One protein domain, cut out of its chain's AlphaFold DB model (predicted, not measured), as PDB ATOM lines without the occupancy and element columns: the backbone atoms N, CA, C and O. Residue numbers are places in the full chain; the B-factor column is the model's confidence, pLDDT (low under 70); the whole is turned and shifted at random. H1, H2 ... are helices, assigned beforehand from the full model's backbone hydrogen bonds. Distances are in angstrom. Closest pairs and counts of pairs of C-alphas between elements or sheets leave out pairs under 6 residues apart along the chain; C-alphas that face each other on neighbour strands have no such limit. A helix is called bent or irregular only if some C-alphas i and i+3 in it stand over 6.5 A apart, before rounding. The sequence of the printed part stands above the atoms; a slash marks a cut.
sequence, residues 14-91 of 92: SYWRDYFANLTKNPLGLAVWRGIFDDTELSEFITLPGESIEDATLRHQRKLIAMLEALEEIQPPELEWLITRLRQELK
ATOM      1  N   SER A  14     -47.461   1.625  50.606       93.25
ATOM      2  CA  SER A  14     -47.164   0.763  51.759       93.25
ATOM      3  C   SER A  14     -45.734   0.223  51.745       93.25
ATOM      4  O   SER A  14     -45.120   0.182  52.804       93.25
ATOM      5  N   TYR A  15     -45.183  -0.101  50.565       93.19
ATOM      6  CA  TYR A  15     -43.782  -0.507  50.431       93.19
ATOM      7  C   TYR A  15     -42.854   0.571  50.997       93.19
ATOM      8  O   TYR A  15     -41.973   0.286  51.803       93.19
ATOM      9  N   TRP A  16     -43.090   1.825  50.610       94.19
ATOM     10  CA  TRP A  16     -42.270   2.955  51.033       94.19
ATOM     11  C   TRP A  16     -42.463   3.306  52.502       94.19
ATOM     12  O   TRP A  16     -41.485   3.617  53.176       94.19
ATOM     13  N   ARG A  17     -43.684   3.208  53.037       93.69
ATOM     14  CA  ARG A  17     -43.917   3.389  54.479       93.69
ATOM     15  C   ARG A  17     -43.110   2.382  55.292       93.69
ATOM     16  O   ARG A  17     -42.392   2.787  56.205       93.69
ATOM     17  N   ASP A  18     -43.167   1.107  54.918       91.25
ATOM     18  CA  ASP A  18     -42.402   0.053  55.586       91.25
ATOM     19  C   ASP A  18     -40.894   0.276  55.416       91.25
ATOM     20  O   ASP A  18     -40.128   0.147  56.374       91.25
ATOM     21  N   TYR A  19     -40.457   0.687  54.226       90.19
ATOM     22  CA  TYR A  19     -39.065   1.031  53.948       90.19
ATOM     23  C   TYR A  19     -38.556   2.159  54.860       90.19
ATOM     24  O   TYR A  19     -37.547   1.999  55.548       90.19
ATOM     25  N   PHE A  20     -39.269   3.289  54.926       90.56
ATOM     26  CA  PHE A  20     -38.879   4.445  55.735       90.56
ATOM     27  C   PHE A  20     -38.984   4.185  57.240       90.56
ATOM     28  O   PHE A  20     -38.182   4.719  58.008       90.56
ATOM     29  N   ALA A  21     -39.923   3.340  57.673       87.94
ATOM     30  CA  ALA A  21     -40.032   2.917  59.066       87.94
ATOM     31  C   ALA A  21     -38.804   2.112  59.525       87.94
ATOM     32  O   ALA A  21     -38.361   2.264  60.664       87.94
ATOM     33  N   ASN A  22     -38.235   1.297  58.633       87.19
ATOM     34  CA  ASN A  22     -37.060   0.465  58.906       87.19
ATOM     35  C   ASN A  22     -35.724   1.147  58.559       87.19
ATOM     36  O   ASN A  22     -34.652   0.599  58.835       87.19
ATOM     37  N   LEU A  23     -35.762   2.344  57.968       84.69
ATOM     38  CA  LEU A  23     -34.568   3.093  57.599       84.69
ATOM     39  C   LEU A  23     -33.766   3.470  58.850       84.69
ATOM     40  O   LEU A  23     -34.297   4.019  59.813       84.69
ATOM     41  N   THR A  24     -32.456   3.214  58.846       78.81
ATOM     42  CA  THR A  24     -31.601   3.603  59.976       78.81
ATOM     43  C   THR A  24     -31.433   5.122  60.022       78.81
ATOM     44  O   THR A  24     -30.799   5.712  59.151       78.81
ATOM     45  N   LYS A  25     -31.945   5.745  61.089       77.44
ATOM     46  CA  LYS A  25     -31.995   7.208  61.273       77.44
ATOM     47  C   LYS A  25     -30.760   7.810  61.945       77.44
ATOM     48  O   LYS A  25     -30.795   8.947  62.409       77.44
ATOM     49  N   ASN A  26     -29.664   7.056  62.053       84.06
ATOM     50  CA  ASN A  26     -28.427   7.645  62.555       84.06
ATOM     51  C   ASN A  26     -27.862   8.634  61.503       84.06
ATOM     52  O   ASN A  26     -28.069   8.427  60.306       84.06
ATOM     53  N   PRO A  27     -27.161   9.707  61.912       76.19
ATOM     54  CA  PRO A  27     -26.751  10.772  60.988       76.19
ATOM     55  C   PRO A  27     -25.898  10.301  59.801       76.19
ATOM     56  O   PRO A  27     -26.046  10.817  58.696       76.19
ATOM     57  N   LEU A  28     -25.028   9.306  60.010       79.94
ATOM     58  CA  LEU A  28     -24.203   8.733  58.943       79.94
ATOM     59  C   LEU A  28     -25.057   7.964  57.927       79.94
ATOM     60  O   LEU A  28     -24.874   8.121  56.724       79.94
ATOM     61  N   GLY A  29     -26.015   7.174  58.412       79.69
ATOM     62  CA  GLY A  29     -26.981   6.456  57.590       79.69
ATOM     63  C   GLY A  29     -27.799   7.418  56.740       79.69
ATOM     64  O   GLY A  29     -27.885   7.231  55.535       79.69
ATOM     65  N   LEU A  30     -28.316   8.497  57.331       79.69
ATOM     66  CA  LEU A  30     -29.077   9.515  56.600       79.69
ATOM     67  C   LEU A  30     -28.254  10.203  55.499       79.69
ATOM     68  O   LEU A  30     -28.776  10.447  54.415       79.69
ATOM     69  N   ALA A  31     -26.967  10.478  55.741       80.12
ATOM     70  CA  ALA A  31     -26.080  11.055  54.729       80.12
ATOM     71  C   ALA A  31     -25.825  10.095  53.554       80.12
ATOM     72  O   ALA A  31     -25.845  10.520  52.401       80.12
ATOM     73  N   VAL A  32     -25.630   8.802  53.837       82.62
ATOM     74  CA  VAL A  32     -25.499   7.759  52.806       82.62
ATOM     75  C   VAL A  32     -26.800   7.612  52.019       82.62
ATOM     76  O   VAL A  32     -26.777   7.599  50.790       82.62
ATOM     77  N   TRP A  33     -27.941   7.569  52.712       82.31
ATOM     78  CA  TRP A  33     -29.248   7.453  52.075       82.31
ATOM     79  C   TRP A  33     -29.552   8.623  51.159       82.31
ATOM     80  O   TRP A  33     -30.108   8.407  50.090       82.31
ATOM     81  N   ARG A  34     -29.140   9.838  51.525       84.06
ATOM     82  CA  ARG A  34     -29.296  11.001  50.652       84.06
ATOM     83  C   ARG A  34     -28.635  10.799  49.288       84.06
ATOM     84  O   ARG A  34     -29.291  11.023  48.282       84.06
ATOM     85  N   GLY A  35     -27.392  10.313  49.266       81.00
ATOM     86  CA  GLY A  35     -26.700   9.989  48.014       81.00
ATOM     87  C   GLY A  35     -27.399   8.880  47.225       81.00
ATOM     88  O   GLY A  35     -27.607   9.022  46.030       81.00
ATOM     89  N   ILE A  36     -27.846   7.815  47.900       83.00
ATOM     90  CA  ILE A  36     -28.572   6.711  47.251       83.00
ATOM     91  C   ILE A  36     -29.872   7.206  46.606       83.00
ATOM     92  O   ILE A  36     -30.155   6.874  45.464       83.00
ATOM     93  N   PHE A  37     -30.667   8.019  47.301       85.12
ATOM     94  CA  PHE A  37     -31.906   8.538  46.725       85.12
ATOM     95  C   PHE A  37     -31.642   9.416  45.499       85.12
ATOM     96  O   PHE A  37     -32.303   9.227  44.481       85.12
ATOM     97  N   ASP A  38     -30.670  10.328  45.576       80.81
ATOM     98  CA  ASP A  38     -30.324  11.210  44.458       80.81
ATOM     99  C   ASP A  38     -29.781  10.419  43.250       80.81
ATOM    100  O   ASP A  38     -30.192  10.681  42.119       80.81
ATOM    101  N   ASP A  39     -28.915   9.427  43.472       76.75
ATOM    102  CA  ASP A  39     -28.236   8.693  42.396       76.75
ATOM    103  C   ASP A  39     -29.069   7.536  41.824       76.75
ATOM    104  O   ASP A  39     -29.009   7.278  40.622       76.75
ATOM    105  N   THR A  40     -29.840   6.832  42.661       79.81
ATOM    106  CA  THR A  40     -30.558   5.613  42.257       79.81
ATOM    107  C   THR A  40     -32.065   5.792  42.320       79.81
ATOM    108  O   THR A  40     -32.744   5.770  41.300       79.81
ATOM    109  N   GLU A  41     -32.643   6.007  43.496       82.25
ATOM    110  CA  GLU A  41     -34.092   5.849  43.633       82.25
ATOM    111  C   GLU A  41     -34.904   6.898  42.859       82.25
ATOM    112  O   GLU A  41     -35.974   6.573  42.336       82.25
ATOM    113  N   LEU A  42     -34.388   8.126  42.761       82.88
ATOM    114  CA  LEU A  42     -35.017   9.227  42.034       82.88
ATOM    115  C   LEU A  42     -34.619   9.262  40.554       82.88
ATOM    116  O   LEU A  42     -35.461   9.546  39.700       82.88
ATOM    117  N   SER A  43     -33.353   8.963  40.259       75.56
ATOM    118  CA  SER A  43     -32.747   9.187  38.942       75.56
ATOM    119  C   SER A  43     -32.663   7.935  38.067       75.56
ATOM    120  O   SER A  43     -32.557   8.049  36.844       75.56
ATOM    121  N   GLU A  44     -32.692   6.737  38.655       73.69
ATOM    122  CA  GLU A  44     -32.456   5.497  37.921       73.69
ATOM    123  C   GLU A  44     -33.690   5.078  37.125       73.69
ATOM    124  O   GLU A  44     -34.707   4.612  37.644       73.69
ATOM    125  N   PHE A  45     -33.556   5.229  35.815       74.06
ATOM    126  CA  PHE A  45     -34.518   4.786  34.829       74.06
ATOM    127  C   PHE A  45     -34.125   3.395  34.315       74.06
ATOM    128  O   PHE A  45     -33.156   3.247  33.569       74.06
ATOM    129  N   ILE A  46     -34.885   2.371  34.706       82.38
ATOM    130  CA  ILE A  46     -34.657   0.977  34.299       82.38
ATOM    131  C   ILE A  46     -35.802   0.532  33.395       82.38
ATOM    132  O   ILE A  46     -36.961   0.656  33.788       82.38
ATOM    133  N   THR A  47     -35.496  -0.050  32.235       86.56
ATOM    134  CA  THR A  47     -36.480  -0.721  31.369       86.56
ATOM    135  C   THR A  47     -36.452  -2.232  31.589       86.56
ATOM    136  O   THR A  47     -35.376  -2.832  31.637       86.56
ATOM    137  N   LEU A  48     -37.617  -2.868  31.667       87.44
ATOM    138  CA  LEU A  48     -37.737  -4.325  31.708       87.44
ATOM    139  C   LEU A  48     -37.682  -4.933  30.292       87.44
ATOM    140  O   LEU A  48     -37.979  -4.252  29.308       87.44
ATOM    141  N   PRO A  49     -37.317  -6.223  30.144       91.19
ATOM    142  CA  PRO A  49     -37.334  -6.886  28.844       91.19
ATOM    143  C   PRO A  49     -38.721  -6.820  28.187       91.19
ATOM    144  O   PRO A  49     -39.693  -7.340  28.729       91.19
ATOM    145  N   GLY A  50     -38.800  -6.201  27.007       90.44
ATOM    146  CA  GLY A  50     -40.052  -6.038  26.258       90.44
ATOM    147  C   GLY A  50     -40.938  -4.873  26.713       90.44
ATOM    148  O   GLY A  50     -42.015  -4.698  26.150       90.44
ATOM    149  N   GLU A  51     -40.504  -4.077  27.690       92.06
ATOM    150  CA  GLU A  51     -41.199  -2.864  28.133       92.06
ATOM    151  C   GLU A  51     -40.869  -1.686  27.209       92.06
ATOM    152  O   GLU A  51     -39.719  -1.506  26.795       92.06
ATOM    153  N   SER A  52     -41.879  -0.879  26.875       92.38
ATOM    154  CA  SER A  52     -41.663   0.364  26.136       92.38
ATOM    155  C   SER A  52     -41.005   1.428  27.025       92.38
ATOM    156  O   SER A  52     -41.047   1.361  28.255       92.38
ATOM    157  N   ILE A  53     -40.400   2.444  26.407       91.81
ATOM    158  CA  ILE A  53     -39.816   3.569  27.153       91.81
ATOM    159  C   ILE A  53     -40.926   4.337  27.883       91.81
ATOM    160  O   ILE A  53     -40.741   4.763  29.023       91.81
ATOM    161  N   GLU A  54     -42.089   4.489  27.251       91.94
ATOM    162  CA  GLU A  54     -43.261   5.135  27.831       91.94
ATOM    163  C   GLU A  54     -43.764   4.382  29.068       91.94
ATOM    164  O   GLU A  54     -43.988   5.002  30.108       91.94
ATOM    165  N   ASP A  55     -43.873   3.054  28.999       90.38
ATOM    166  CA  ASP A  55     -44.321   2.233  30.130       90.38
ATOM    167  C   ASP A  55     -43.323   2.275  31.289       90.38
ATOM    168  O   ASP A  55     -43.728   2.471  32.438       90.38
ATOM    169  N   ALA A  56     -42.021   2.193  30.992       90.81
ATOM    170  CA  ALA A  56     -40.968   2.341  31.992       90.81
ATOM    171  C   ALA A  56     -41.005   3.732  32.651       90.81
ATOM    172  O   ALA A  56     -40.828   3.855  33.865       90.81
ATOM    173  N   THR A  57     -41.310   4.779  31.876       90.75
ATOM    174  CA  THR A  57     -41.471   6.150  32.386       90.75
ATOM    175  C   THR A  57     -42.671   6.256  33.315       90.75
ATOM    176  O   THR A  57     -42.552   6.800  34.412       90.75
ATOM    177  N   LEU A  58     -43.819   5.704  32.917       91.50
ATOM    178  CA  LEU A  58     -45.022   5.694  33.747       91.50
ATOM    179  C   LEU A  58     -44.808   4.885  35.030       91.50
ATOM    180  O   LEU A  58     -45.253   5.300  36.097       91.50
ATOM    181  N   ARG A  59     -44.104   3.752  34.949       91.31
ATOM    182  CA  ARG A  59     -43.733   2.939  36.113       91.31
ATOM    183  C   ARG A  59     -42.830   3.703  37.075       91.31
ATOM    184  O   ARG A  59     -43.094   3.706  38.276       91.31
ATOM    185  N   HIS A  60     -41.815   4.397  36.561       92.00
ATOM    186  CA  HIS A  60     -40.961   5.262  37.379       92.00
ATOM    187  C   HIS A  60     -41.764   6.380  38.048       92.00
ATOM    188  O   HIS A  60     -41.668   6.576  39.254       92.00
ATOM    189  N   GLN A  61     -42.646   7.057  37.308       92.50
ATOM    190  CA  GLN A  61     -43.517   8.091  37.875       92.50
ATOM    191  C   GLN A  61     -44.419   7.552  38.990       92.50
ATOM    192  O   GLN A  61     -44.518   8.180  40.041       92.50
ATOM    193  N   ARG A  62     -45.036   6.376  38.809       93.94
ATOM    194  CA  ARG A  62     -45.863   5.742  39.850       93.94
ATOM    195  C   ARG A  62     -45.056   5.409  41.103       93.94
ATOM    196  O   ARG A  62     -45.534   5.664  42.203       93.94
ATOM    197  N   LYS A  63     -43.821   4.922  40.952       94.06
ATOM    198  CA  LYS A  63     -42.881   4.722  42.067       94.06
ATOM    199  C   LYS A  63     -42.624   6.026  42.832       94.06
ATOM    200  O   LYS A  63     -42.730   6.035  44.057       94.06
ATOM    201  N   LEU A  64     -42.303   7.116  42.132       94.50
ATOM    202  CA  LEU A  64     -42.032   8.413  42.764       94.50
ATOM    203  C   LEU A  64     -43.267   8.977  43.482       94.50
ATOM    204  O   LEU A  64     -43.147   9.475  44.600       94.50
ATOM    205  N   ILE A  65     -44.454   8.855  42.881       95.75
ATOM    206  CA  ILE A  65     -45.723   9.256  43.508       95.75
ATOM    207  C   ILE A  65     -45.964   8.444  44.781       95.75
ATOM    208  O   ILE A  65     -46.205   9.024  45.834       95.75
ATOM    209  N   ALA A  66     -45.824   7.120  44.717       95.69
ATOM    210  CA  ALA A  66     -46.019   6.253  45.872       95.69
ATOM    211  C   ALA A  66     -45.050   6.570  47.022       95.69
ATOM    212  O   ALA A  66     -45.426   6.515  48.194       95.69
ATOM    213  N   MET A  67     -43.804   6.926  46.693       95.50
ATOM    214  CA  MET A  67     -42.818   7.375  47.673       95.50
ATOM    215  C   MET A  67     -43.222   8.706  48.315       95.50
ATOM    216  O   MET A  67     -43.119   8.848  49.535       95.50
ATOM    217  N   LEU A  68     -43.696   9.667  47.512       96.12
ATOM    218  CA  LEU A  68     -44.158  10.964  48.002       96.12
ATOM    219  C   LEU A  68     -45.367  10.804  48.928       96.12
ATOM    220  O   LEU A  68     -45.342  11.337  50.032       96.12
ATOM    221  N   GLU A  69     -46.370  10.022  48.524       96.56
ATOM    222  CA  GLU A  69     -47.559   9.736  49.336       96.56
ATOM    223  C   GLU A  69     -47.180   9.131  50.691       96.56
ATOM    224  O   GLU A  69     -47.652   9.584  51.733       96.56
ATOM    225  N   ALA A  70     -46.266   8.155  50.695       96.00
ATOM    226  CA  ALA A  70     -45.770   7.564  51.930       96.00
ATOM    227  C   ALA A  70     -45.113   8.612  52.839       96.00
ATOM    228  O   ALA A  70     -45.432   8.679  54.025       96.00
ATOM    229  N   LEU A  71     -44.218   9.446  52.301       94.75
ATOM    230  CA  LEU A  71     -43.509  10.462  53.079       94.75
ATOM    231  C   LEU A  71     -44.424  11.580  53.587       94.75
ATOM    232  O   LEU A  71     -44.229  12.047  54.707       94.75
ATOM    233  N   GLU A  72     -45.412  12.007  52.802       94.50
ATOM    234  CA  GLU A  72     -46.390  13.023  53.210       94.50
ATOM    235  C   GLU A  72     -47.333  12.521  54.310       94.50
ATOM    236  O   GLU A  72     -47.800  13.316  55.129       94.50
ATOM    237  N   GLU A  73     -47.580  11.212  54.365       94.19
ATOM    238  CA  GLU A  73     -48.351  10.571  55.429       94.19
ATOM    239  C   GLU A  73     -47.549  10.444  56.729       94.19
ATOM    240  O   GLU A  73     -48.052  10.800  57.794       94.19
ATOM    241  N   ILE A  74     -46.303   9.955  56.663       92.75
ATOM    242  CA  ILE A  74     -45.488   9.711  57.869       92.75
ATOM    243  C   ILE A  74     -44.707  10.941  58.359       92.75
ATOM    244  O   ILE A  74     -44.282  10.963  59.513       92.75
ATOM    245  N   GLN A  75     -44.503  11.945  57.501       90.44
ATOM    246  CA  GLN A  75     -43.836  13.232  57.768       90.44
ATOM    247  C   GLN A  75     -42.554  13.153  58.626       90.44
ATOM    248  O   GLN A  75     -42.438  13.858  59.632       90.44
ATOM    249  N   PRO A  76     -41.570  12.308  58.265       87.50
ATOM    250  CA  PRO A  76     -40.327  12.184  59.015       87.50
ATOM    251  C   PRO A  76     -39.494  13.473  58.875       87.50
ATOM    252  O   PRO A  76     -39.080  13.799  57.758       87.50
ATOM    253  N   PRO A  77     -39.189  14.192  59.975       88.19
ATOM    254  CA  PRO A  77     -38.429  15.446  59.911       88.19
ATOM    255  C   PRO A  77     -37.073  15.297  59.208       88.19
ATOM    256  O   PRO A  77     -36.623  16.177  58.481       88.19
ATOM    257  N   GLU A  78     -36.421  14.150  59.383       88.06
ATOM    258  CA  GLU A  78     -35.122  13.837  58.797       88.06
ATOM    259  C   GLU A  78     -35.136  13.645  57.267       88.06
ATOM    260  O   GLU A  78     -34.075  13.718  56.644       88.06
ATOM    261  N   LEU A  79     -36.309  13.438  56.649       89.62
ATOM    262  CA  LEU A  79     -36.459  13.249  55.195       89.62
ATOM    263  C   LEU A  79     -37.302  14.343  54.519       89.62
ATOM    264  O   LEU A  79     -37.713  14.173  53.373       89.62
ATOM    265  N   GLU A  80     -37.527  15.491  55.163       90.94
ATOM    266  CA  GLU A  80     -38.259  16.618  54.553       90.94
ATOM    267  C   GLU A  80     -37.633  17.076  53.217       90.94
ATOM    268  O   GLU A  80     -38.320  17.448  52.259       90.94
ATOM    269  N   TRP A  81     -36.306  16.975  53.114       90.56
ATOM    270  CA  TRP A  81     -35.570  17.266  51.885       90.56
ATOM    271  C   TRP A  81     -35.985  16.349  50.717       90.56
ATOM    272  O   TRP A  81     -36.035  16.809  49.576       90.56
ATOM    273  N   LEU A  82     -36.318  15.082  50.993       92.12
ATOM    274  CA  LEU A  82     -36.710  14.095  49.985       92.12
ATOM    275  C   LEU A  82     -38.121  14.381  49.465       92.12
ATOM    276  O   LEU A  82     -38.346  14.314  48.261       92.12
ATOM    277  N   ILE A  83     -39.039  14.803  50.342       92.88
ATOM    278  CA  ILE A  83     -40.379  15.283  49.953       92.88
ATOM    279  C   ILE A  83     -40.251  16.444  48.964       92.88
ATOM    280  O   ILE A  83     -40.865  16.443  47.896       92.88
ATOM    281  N   THR A  84     -39.404  17.424  49.294       91.94
ATOM    282  CA  THR A  84     -39.159  18.585  48.429       91.94
ATOM    283  C   THR A  84     -38.598  18.158  47.073       91.94
ATOM    284  O   THR A  84     -39.035  18.654  46.036       91.94
ATOM    285  N   ARG A  85     -37.650  17.215  47.066       91.69
ATOM    286  CA  ARG A  85     -37.029  16.714  45.839       91.69
ATOM    287  C   ARG A  85     -38.012  15.936  44.961       91.69
ATOM    288  O   ARG A  85     -38.063  16.183  43.762       91.69
ATOM    289  N   LEU A  86     -38.830  15.063  45.545       93.50
ATOM    290  CA  LEU A  86     -39.851  14.295  44.825       93.50
ATOM    291  C   LEU A  86     -40.869  15.197  44.133       93.50
ATOM    292  O   LEU A  86     -41.198  14.963  42.973       93.50
ATOM    293  N   ARG A  87     -41.324  16.263  44.802       93.50
ATOM    294  CA  ARG A  87     -42.213  17.255  44.180       93.50
ATOM    295  C   ARG A  87     -41.560  17.925  42.967       93.50
ATOM    296  O   ARG A  87     -42.209  18.062  41.938       93.50
ATOM    297  N   GLN A  88     -40.266  18.251  43.036       91.19
ATOM    298  CA  GLN A  88     -39.530  18.804  41.890       91.19
ATOM    299  C   GLN A  88     -39.454  17.823  40.713       91.19
ATOM    300  O   GLN A  88     -39.735  18.219  39.581       91.19
ATOM    301  N   GLU A  89     -39.108  16.557  40.967       90.06
ATOM    302  CA  GLU A  89     -39.040  15.516  39.927       90.06
ATOM    303  C   GLU A  89     -40.412  15.264  39.282       90.06
ATOM    304  O   GLU A  89     -40.533  15.127  38.062       90.06
ATOM    305  N   LEU A  90     -41.473  15.282  40.094       91.00
ATOM    306  CA  LEU A  90     -42.858  15.116  39.651       91.00
ATOM    307  C   LEU A  90     -43.475  16.390  39.054       91.00
ATOM    308  O   LEU A  90     -44.569  16.322  38.495       91.00
ATOM    309  N   LYS A  91     -42.771  17.528  39.118       90.62
ATOM    310  CA  LYS A  91     -43.239  18.851  38.668       90.62
ATOM    311  C   LYS A  91     -44.526  19.309  39.378       90.62
ATOM    312  O   LYS A  91     -45.422  19.855  38.731       90.62
TER     313      LYS A  91
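Overview. This is residues 14 to 91 of the 92 residues of an uncharacterized protein of Pseudomonas coronafaciens pv. zizaniae (UniProt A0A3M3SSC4). What shape does the backbone make? A long helix, H3, forms a spine; H4 folds back along its later part as a helical hairpin, and short H1 crosses that same part on another side of H3. H2 runs near H4 but is set off from H3, and a long loop, residues 42 to 52, leads from H2 to the start of H3. What is it made of, and how large is it? The 78 printed residues hold four named helices, in the order H1, H2, H3, H4, and no named strand, and the class is all helix. The whole is compact, with a radius of gyration of the C-alphas of 13.1 A, and elongated, with spans of 40 by 23 by 22 A.

Arrangement. What touches the longest helix? H3, residues 53 to 74, and H4, residues 77 to 90, form a helical hairpin and touch, with the C-alphas of Leu 68 and Ile 83 closest at 6.1 A; they run opposite ways at a shallow tilt of 30 degrees. H1, residues 14 to 22, touches H3 at residues 66 to 74 alone, with the C-alphas of Arg 17 and Ala 70 closest at 5.2 A; they run the same way at a steep tilt of 54 degrees. Where does the remaining helix stand? H2, residues 27 to 41, is close to H4 but not clearly touching it, with the C-alphas of Leu 30 and Glu 78 closest at 7.7 A; they run the same way at a shallow tilt of 12 degrees. H2 and H3 are only just apart, their closest C-alphas being 8.4 A from each other. H1 is apart from both H2 and H4. What do the backbone N and O atoms show? In H1 and H3 every O i to N i+4 pair is within hydrogen-bond range; in H2 it is 10 of 11 and in H4 8 of 10.

Along the chain. Where does the longest helix run? H3 goes from C-alpha 53 at (-39.816, 3.569, 27.153) to C-alpha 74 at (-45.488, 9.711, 57.869), a length of 31.8 A. How long are the other helices? H4 measures 20.7 A from first to last C-alpha and ends with C-alpha 90 at (-42.858, 15.116, 39.651). H2 measures 19.5 A, and H1 12.4 A. Is any helix irregular? H4 is irregular, with C-alphas 78 and 81 7.7 A apart, and H2 only just, with C-alphas 38 and 41 6.6 A apart.

Size, cuts and confidence. How far does it reach? The two C-alphas farthest apart are those of Pro 27 and Gly 50, at 40.8 A. How are the helices joined? The link from H2 to H3 is long, with 11 residues, while those from H1 to H2 and from H3 to H4 are tight; the printed part has no cut. How sure is the model? The mean pLDDT of the printed part is 88.3, and no printed residue is under 70.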